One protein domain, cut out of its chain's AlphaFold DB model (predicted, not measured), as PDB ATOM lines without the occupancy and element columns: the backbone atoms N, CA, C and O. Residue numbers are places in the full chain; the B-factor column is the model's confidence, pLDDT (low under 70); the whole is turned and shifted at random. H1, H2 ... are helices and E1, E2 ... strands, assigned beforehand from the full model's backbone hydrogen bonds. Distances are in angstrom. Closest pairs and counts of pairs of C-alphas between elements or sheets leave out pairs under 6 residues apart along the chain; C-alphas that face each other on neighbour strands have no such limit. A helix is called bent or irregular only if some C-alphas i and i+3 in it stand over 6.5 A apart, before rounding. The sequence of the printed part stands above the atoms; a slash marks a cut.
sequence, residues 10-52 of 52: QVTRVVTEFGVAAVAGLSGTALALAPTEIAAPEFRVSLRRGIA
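What this domain is: This is residues 10 to 52 of the 52 residues of the protein "Acetyl-CoA hydrolase/transferase C-terminal domain-containing protein" of Bosea sp. CRIB-10 (UniProt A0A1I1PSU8). A two-strand hairpin, E1 and E2, a helix H1 in the middle and a second helix H2 make a thin slab: H1 packs with its residues 31 to 37 on the hairpin, mostly on E2, and H2 lies side by side with H1 on its far side, away from the strands. The two helices form a helical hairpin, running opposite ways. The printed part has 43 residues with two named strands and two named helices, in the order E1, E2, H1, H2, and the sheet, of order E1 - E2, is antiparallel; the class is mixed, helices and strands. The whole is compact, with a radius of gyration of the C-alphas of 10.1 A, and flat, its C-alphas spanning 27 by 25 by 10 A.

How they stand to each other: Begin at the sheet, where E1, residues 13 to 16, and E2, residues 19 to 22, form an antiparallel hairpin with 167 degrees between their directions. Look at N 14 and O 21, 2.8 A apart, and at N 21 and O 14, 2.9 A apart, both within hydrogen-bond range. From E2 go to H1, residues 28 to 37: the closest C-alphas of the two are those of Ala 21 and Ala 34, 5.8 A apart. The closest C-alphas of E1 and H1 are those of Val 14 and Pro 35, 6.6 A apart. Farther out, H2, residues 41 to 51, touches H1 at a shallow tilt of 10 degrees, opposite ways; their closest C-alphas are those of Thr 36 and Arg 44, 5.8 A apart. H2 is apart from both E1 and E2. In the helices' backbones, 4 of 6 O i to N i+4 pairs of H1 and 5 of 7 of H2 are within hydrogen-bond range.

Where its parts are: Find C-alpha 13 at (13.319, 0.529, 13.230), where E1 begins; it runs 10.3 A to Thr 16, and E2 runs 10.3 A from Gly 19 to Ala 22. H1 begins at C-alpha 28, at (11.391, 13.850, 5.497), and reaches Glu 37 after 15.5 A; it is neither bent nor irregular, but only just, with C-alphas 32 and 35 6.2 A apart. H2 runs 16.2 A from Pro 41 to C-alpha 51 at (20.235, 14.196, 1.941). It is irregular: C-alphas 42 and 45 are 7.2 A apart, and its line is a rough one.

The domain as a whole: The two C-alphas farthest apart are those of Gln 10 and Glu 42, at 28.2 A. The printed part has no cut and ends at Ala 52, the chain's last residue. The links E1 to E2, E2 to H1 and H1 to H2 are tight, with 2, 5 and 3 residues. The mean pLDDT of the printed part is 93.4, and no printed residue is under 70.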
ATOM      1  N   GLN A  10       5.465   2.124   7.620       83.81
ATOM      2  CA  GLN A  10       5.303   0.873   8.368       83.81
ATOM      3  C   GLN A  10       6.597   0.443   9.077       83.81
ATOM      4  O   GLN A  10       6.585  -0.493   9.878       83.81
ATOM      5  N   VAL A  11       7.719   1.112   8.797       85.12
ATOM      6  CA  VAL A  11       9.018   0.785   9.383       85.12
ATOM      7  C   VAL A  11       9.149   1.489  10.729       85.12
ATOM      8  O   VAL A  11       9.088   2.709  10.825       85.12
ATOM      9  N   THR A  12       9.341   0.713  11.794       92.31
ATOM     10  CA  THR A  12       9.534   1.241  13.155       92.31
ATOM     11  C   THR A  12      11.008   1.400  13.520       92.31
ATOM     12  O   THR A  12      11.375   2.328  14.242       92.31
ATOM     13  N   ARG A  13      11.868   0.510  13.013       93.50
ATOM     14  CA  ARG A  13      13.319   0.529  13.230       93.50
ATOM     15  C   ARG A  13      14.076  -0.082  12.058       93.50
ATOM     16  O   ARG A  13      13.555  -0.965  11.383       93.50
ATOM     17  N   VAL A  14      15.319   0.347  11.887       93.12
ATOM     18  CA  VAL A  14      16.308  -0.210  10.960       93.12
ATOM     19  C   VAL A  14      17.464  -0.769  11.783       93.12
ATOM     20  O   VAL A  14      17.860  -0.164  12.776       93.12
ATOM     21  N   VAL A  15      17.977  -1.935  11.394       94.88
ATOM     22  CA  VAL A  15      19.070  -2.629  12.089       94.88
ATOM     23  C   VAL A  15      20.174  -2.934  11.085       94.88
ATOM     24  O   VAL A  15      19.894  -3.433   9.997       94.88
ATOM     25  N   THR A  16      21.414  -2.651  11.465       96.62
ATOM     26  CA  THR A  16      22.631  -3.004  10.727       96.62
ATOM     27  C   THR A  16      23.644  -3.626  11.690       96.62
ATOM     28  O   THR A  16      23.451  -3.622  12.906       96.62
ATOM     29  N   GLU A  17      24.760  -4.125  11.161       97.12
ATOM     30  CA  GLU A  17      25.903  -4.549  11.982       97.12
ATOM     31  C   GLU A  17      26.526  -3.400  12.800       97.12
ATOM     32  O   GLU A  17      27.206  -3.646  13.793       97.12
ATOM     33  N   PHE A  18      26.258  -2.144  12.422       96.69
ATOM     34  CA  PHE A  18      26.793  -0.951  13.081       96.69
ATOM     35  C   PHE A  18      25.831  -0.334  14.108       96.69
ATOM     36  O   PHE A  18      26.233   0.585  14.824       96.69
ATOM     37  N   GLY A  19      24.575  -0.792  14.193       96.62
ATOM     38  CA  GLY A  19      23.631  -0.313  15.203       96.62
ATOM     39  C   GLY A  19      22.151  -0.439  14.840       96.62
ATOM     40  O   GLY A  19      21.750  -1.129  13.904       96.62
ATOM     41  N   VAL A  20      21.318   0.252  15.622       96.06
ATOM     42  CA  VAL A  20      19.858   0.289  15.465       96.06
ATOM     43  C   VAL A  20      19.386   1.737  15.422       96.06
ATOM     44  O   VAL A  20      19.742   2.529  16.289       96.06
ATOM     45  N   ALA A  21      18.548   2.068  14.443       95.88
ATOM     46  CA  ALA A  21      17.940   3.381  14.284       95.88
ATOM     47  C   ALA A  21      16.419   3.251  14.382       95.88
ATOM     48  O   ALA A  21      15.795   2.546  13.587       95.88
ATOM     49  N   ALA A  22      15.813   3.928  15.354       94.38
ATOM     50  CA  ALA A  22      14.365   4.070  15.412       94.38
ATOM     51  C   ALA A  22      13.921   5.089  14.357       94.38
ATOM     52  O   ALA A  22      14.451   6.196  14.302       94.38
ATOM     53  N   VAL A  23      12.959   4.705  13.519       93.62
ATOM     54  CA  VAL A  23      12.442   5.551  12.429       93.62
ATOM     55  C   VAL A  23      10.928   5.770  12.504       93.62
ATOM     56  O   VAL A  23      10.373   6.540  11.726       93.62
ATOM     57  N   ALA A  24      10.263   5.145  13.481       92.19
ATOM     58  CA  ALA A  24       8.846   5.346  13.755       92.19
ATOM     59  C   ALA A  24       8.535   6.827  14.020       92.19
ATOM     60  O   ALA A  24       9.157   7.452  14.877       92.19
ATOM     61  N   GLY A  25       7.557   7.381  13.302       89.50
ATOM     62  CA  GLY A  25       7.147   8.779  13.458       89.50
ATOM     63  C   GLY A  25       8.126   9.806  12.880       89.50
ATOM     64  O   GLY A  25       7.810  10.993  12.891       89.50
ATOM     65  N   LEU A  26       9.277   9.380  12.341       91.25
ATOM     66  CA  LEU A  26      10.162  10.267  11.591       91.25
ATOM     67  C   LEU A  26       9.616  10.489  10.179       91.25
ATOM     68  O   LEU A  26       9.030   9.600   9.561       91.25
ATOM     69  N   SER A  27       9.850  11.683   9.644       90.00
ATOM     70  CA  SER A  27       9.467  12.055   8.284       90.00
ATOM     71  C   SER A  27      10.545  12.918   7.626       90.00
ATOM     72  O   SER A  27      11.437  13.447   8.296       90.00
ATOM     73  N   GLY A  28      10.490  13.013   6.294       89.25
ATOM     74  CA  GLY A  28      11.391  13.850   5.497       89.25
ATOM     75  C   GLY A  28      12.872  13.603   5.799       89.25
ATOM     76  O   GLY A  28      13.333  12.463   5.845       89.25
ATOM     77  N   THR A  29      13.613  14.683   6.039       92.44
ATOM     78  CA  THR A  29      15.055  14.658   6.313       92.44
ATOM     79  C   THR A  29      15.410  13.822   7.546       92.44
ATOM     80  O   THR A  29      16.395  13.090   7.519       92.44
ATOM     81  N   ALA A  30      14.599  13.859   8.610       90.94
ATOM     82  CA  ALA A  30      14.874  13.096   9.832       90.94
ATOM     83  C   ALA A  30      14.818  11.579   9.587       90.94
ATOM     84  O   ALA A  30      15.658  10.831  10.090       90.94
ATOM     85  N   LEU A  31      13.868  11.137   8.757       92.38
ATOM     86  CA  LEU A  31      13.732   9.738   8.358       92.38
ATOM     87  C   LEU A  31      14.931   9.249   7.530       92.38
ATOM     88  O   LEU A  31      15.308   8.088   7.645       92.38
ATOM     89  N   ALA A  32      15.543  10.119   6.722       91.62
ATOM     90  CA  ALA A  32      16.725   9.785   5.924       91.62
ATOM     91  C   ALA A  32      18.033   9.842   6.737       91.62
ATOM     92  O   ALA A  32      18.940   9.029   6.539       91.62
ATOM     93  N   LEU A  33      18.133  10.779   7.683       95.12
ATOM     94  CA  LEU A  33      19.313  10.921   8.537       95.12
ATOM     95  C   LEU A  33      19.440   9.780   9.554       95.12
ATOM     96  O   LEU A  33      20.548   9.302   9.775       95.12
ATOM     97  N   ALA A  34      18.342   9.289  10.134       94.62
ATOM     98  CA  ALA A  34      18.409   8.254  11.172       94.62
ATOM     99  C   ALA A  34      19.106   6.943  10.716       94.62
ATOM    100  O   ALA A  34      20.011   6.487  11.415       94.62
ATOM    101  N   PRO A  35      18.797   6.355   9.543       94.50
ATOM    102  CA  PRO A  35      19.546   5.214   9.006       94.50
ATOM    103  C   PRO A  35      20.999   5.545   8.643       94.50
ATOM    104  O   PRO A  35      21.855   4.664   8.678       94.50
ATOM    105  N   THR A  36      21.296   6.805   8.311       96.31
ATOM    106  CA  THR A  36      22.654   7.241   7.953       96.31
ATOM    107  C   THR A  36      23.617   7.116   9.136       96.31
ATOM    108  O   THR A  36      24.781   6.770   8.944       96.31
ATOM    109  N   GLU A  37      23.139   7.302  10.369       95.31
ATOM    110  CA  GLU A  37      23.966   7.164  11.577       95.31
ATOM    111  C   GLU A  37      24.399   5.719  11.862       95.31
ATOM    112  O   GLU A  37      25.440   5.495  12.481       95.31
ATOM    113  N   ILE A  38      23.645   4.736  11.365       97.00
ATOM    114  CA  ILE A  38      23.943   3.303  11.510       97.00
ATOM    115  C   ILE A  38      24.458   2.670  10.209       97.00
ATOM    116  O   ILE A  38      24.575   1.449  10.114       97.00
ATOM    117  N   ALA A  39      24.764   3.471   9.190       96.81
ATOM    118  CA  ALA A  39      25.439   2.996   7.989       96.81
ATOM    119  C   ALA A  39      26.928   2.722   8.266       96.81
ATOM    120  O   ALA A  39      27.479   3.193   9.277       96.81
ATOM    121  N   ALA A  40      27.585   2.006   7.344       97.00
ATOM    122  CA  ALA A  40      29.026   1.783   7.424       97.00
ATOM    123  C   ALA A  40      29.762   3.137   7.504       97.00
ATOM    124  O   ALA A  40      29.398   4.062   6.758       97.00
ATOM    125  N   PRO A  41      30.729   3.302   8.430       97.00
ATOM    126  CA  PRO A  41      31.346   4.595   8.728       97.00
ATOM    127  C   PRO A  41      31.852   5.355   7.497       97.00
ATOM    128  O   PRO A  41      31.663   6.570   7.407       97.00
ATOM    129  N   GLU A  42      32.424   4.646   6.525       97.62
ATOM    130  CA  GLU A  42      32.984   5.197   5.292       97.62
ATOM    131  C   GLU A  42      31.938   5.855   4.376       97.62
ATOM    132  O   GLU A  42      32.268   6.774   3.626       97.62
ATOM    133  N   PHE A  43      30.665   5.456   4.464       96.75
ATOM    134  CA  PHE A  43      29.600   5.991   3.612       96.75
ATOM    135  C   PHE A  43      28.815   7.133   4.257       96.75
ATOM    136  O   PHE A  43      28.108   7.852   3.550       96.75
ATOM    137  N   ARG A  44      28.938   7.355   5.573       95.12
ATOM    138  CA  ARG A  44      28.108   8.335   6.304       95.12
ATOM    139  C   ARG A  44      28.217   9.745   5.735       95.12
ATOM    140  O   ARG A  44      27.209  10.427   5.579       95.12
ATOM    141  N   VAL A  45      29.429  10.179   5.388       96.19
ATOM    142  CA  VAL A  45      29.663  11.513   4.806       96.19
ATOM    143  C   VAL A  45      28.990  11.638   3.439       96.19
ATOM    144  O   VAL A  45      28.309  12.630   3.183       96.19
ATOM    145  N   SER A  46      29.143  10.631   2.579       96.56
ATOM    146  CA  SER A  46      28.535  10.607   1.245       96.56
ATOM    147  C   SER A  46      27.006  10.584   1.316       96.56
ATOM    148  O   SER A  46      26.355  11.329   0.589       96.56
ATOM    149  N   LEU A  47      26.434   9.802   2.236       95.19
ATOM    150  CA  LEU A  47      24.989   9.735   2.461       95.19
ATOM    151  C   LEU A  47      24.430  11.069   2.966       95.19
ATOM    152  O   LEU A  47      23.465  11.574   2.402       95.19
ATOM    153  N   ARG A  48      25.070  11.697   3.964       94.56
ATOM    154  CA  ARG A  48      24.643  13.013   4.473       94.56
ATOM    155  C   ARG A  48      24.649  14.084   3.382       94.56
ATOM    156  O   ARG A  48      23.739  14.902   3.339       94.56
ATOM    157  N   ARG A  49      25.635  14.060   2.477       95.50
ATOM    158  CA  ARG A  49      25.701  14.987   1.335       95.50
ATOM    159  C   ARG A  49      24.575  14.790   0.321       95.50
ATOM    160  O   ARG A  49      24.213  15.754  -0.332       95.50
ATOM    161  N   GLY A  50      24.046  13.575   0.178       92.75
ATOM    162  CA  GLY A  50      22.911  13.297  -0.710       92.75
ATOM    163  C   GLY A  50      21.539  13.618  -0.105       92.75
ATOM    164  O   GLY A  50      20.550  13.588  -0.829       92.75
ATOM    165  N   ILE A  51      21.473  13.875   1.207       91.50
ATOM    166  CA  ILE A  51      20.235  14.196   1.941       91.50
ATOM    167  C   ILE A  51      20.038  15.715   2.109       91.50
ATOM    168  O   ILE A  51      18.893  16.152   2.227       91.50
ATOM    169  N   ALA A  52      21.134  16.486   2.177       71.38
ATOM    170  CA  ALA A  52      21.134  17.951   2.286       71.38
ATOM    171  C   ALA A  52      20.596  18.627   1.017       71.38
ATOM    172  O   ALA A  52      19.877  19.638   1.176       71.38
TER     173      ALA A  52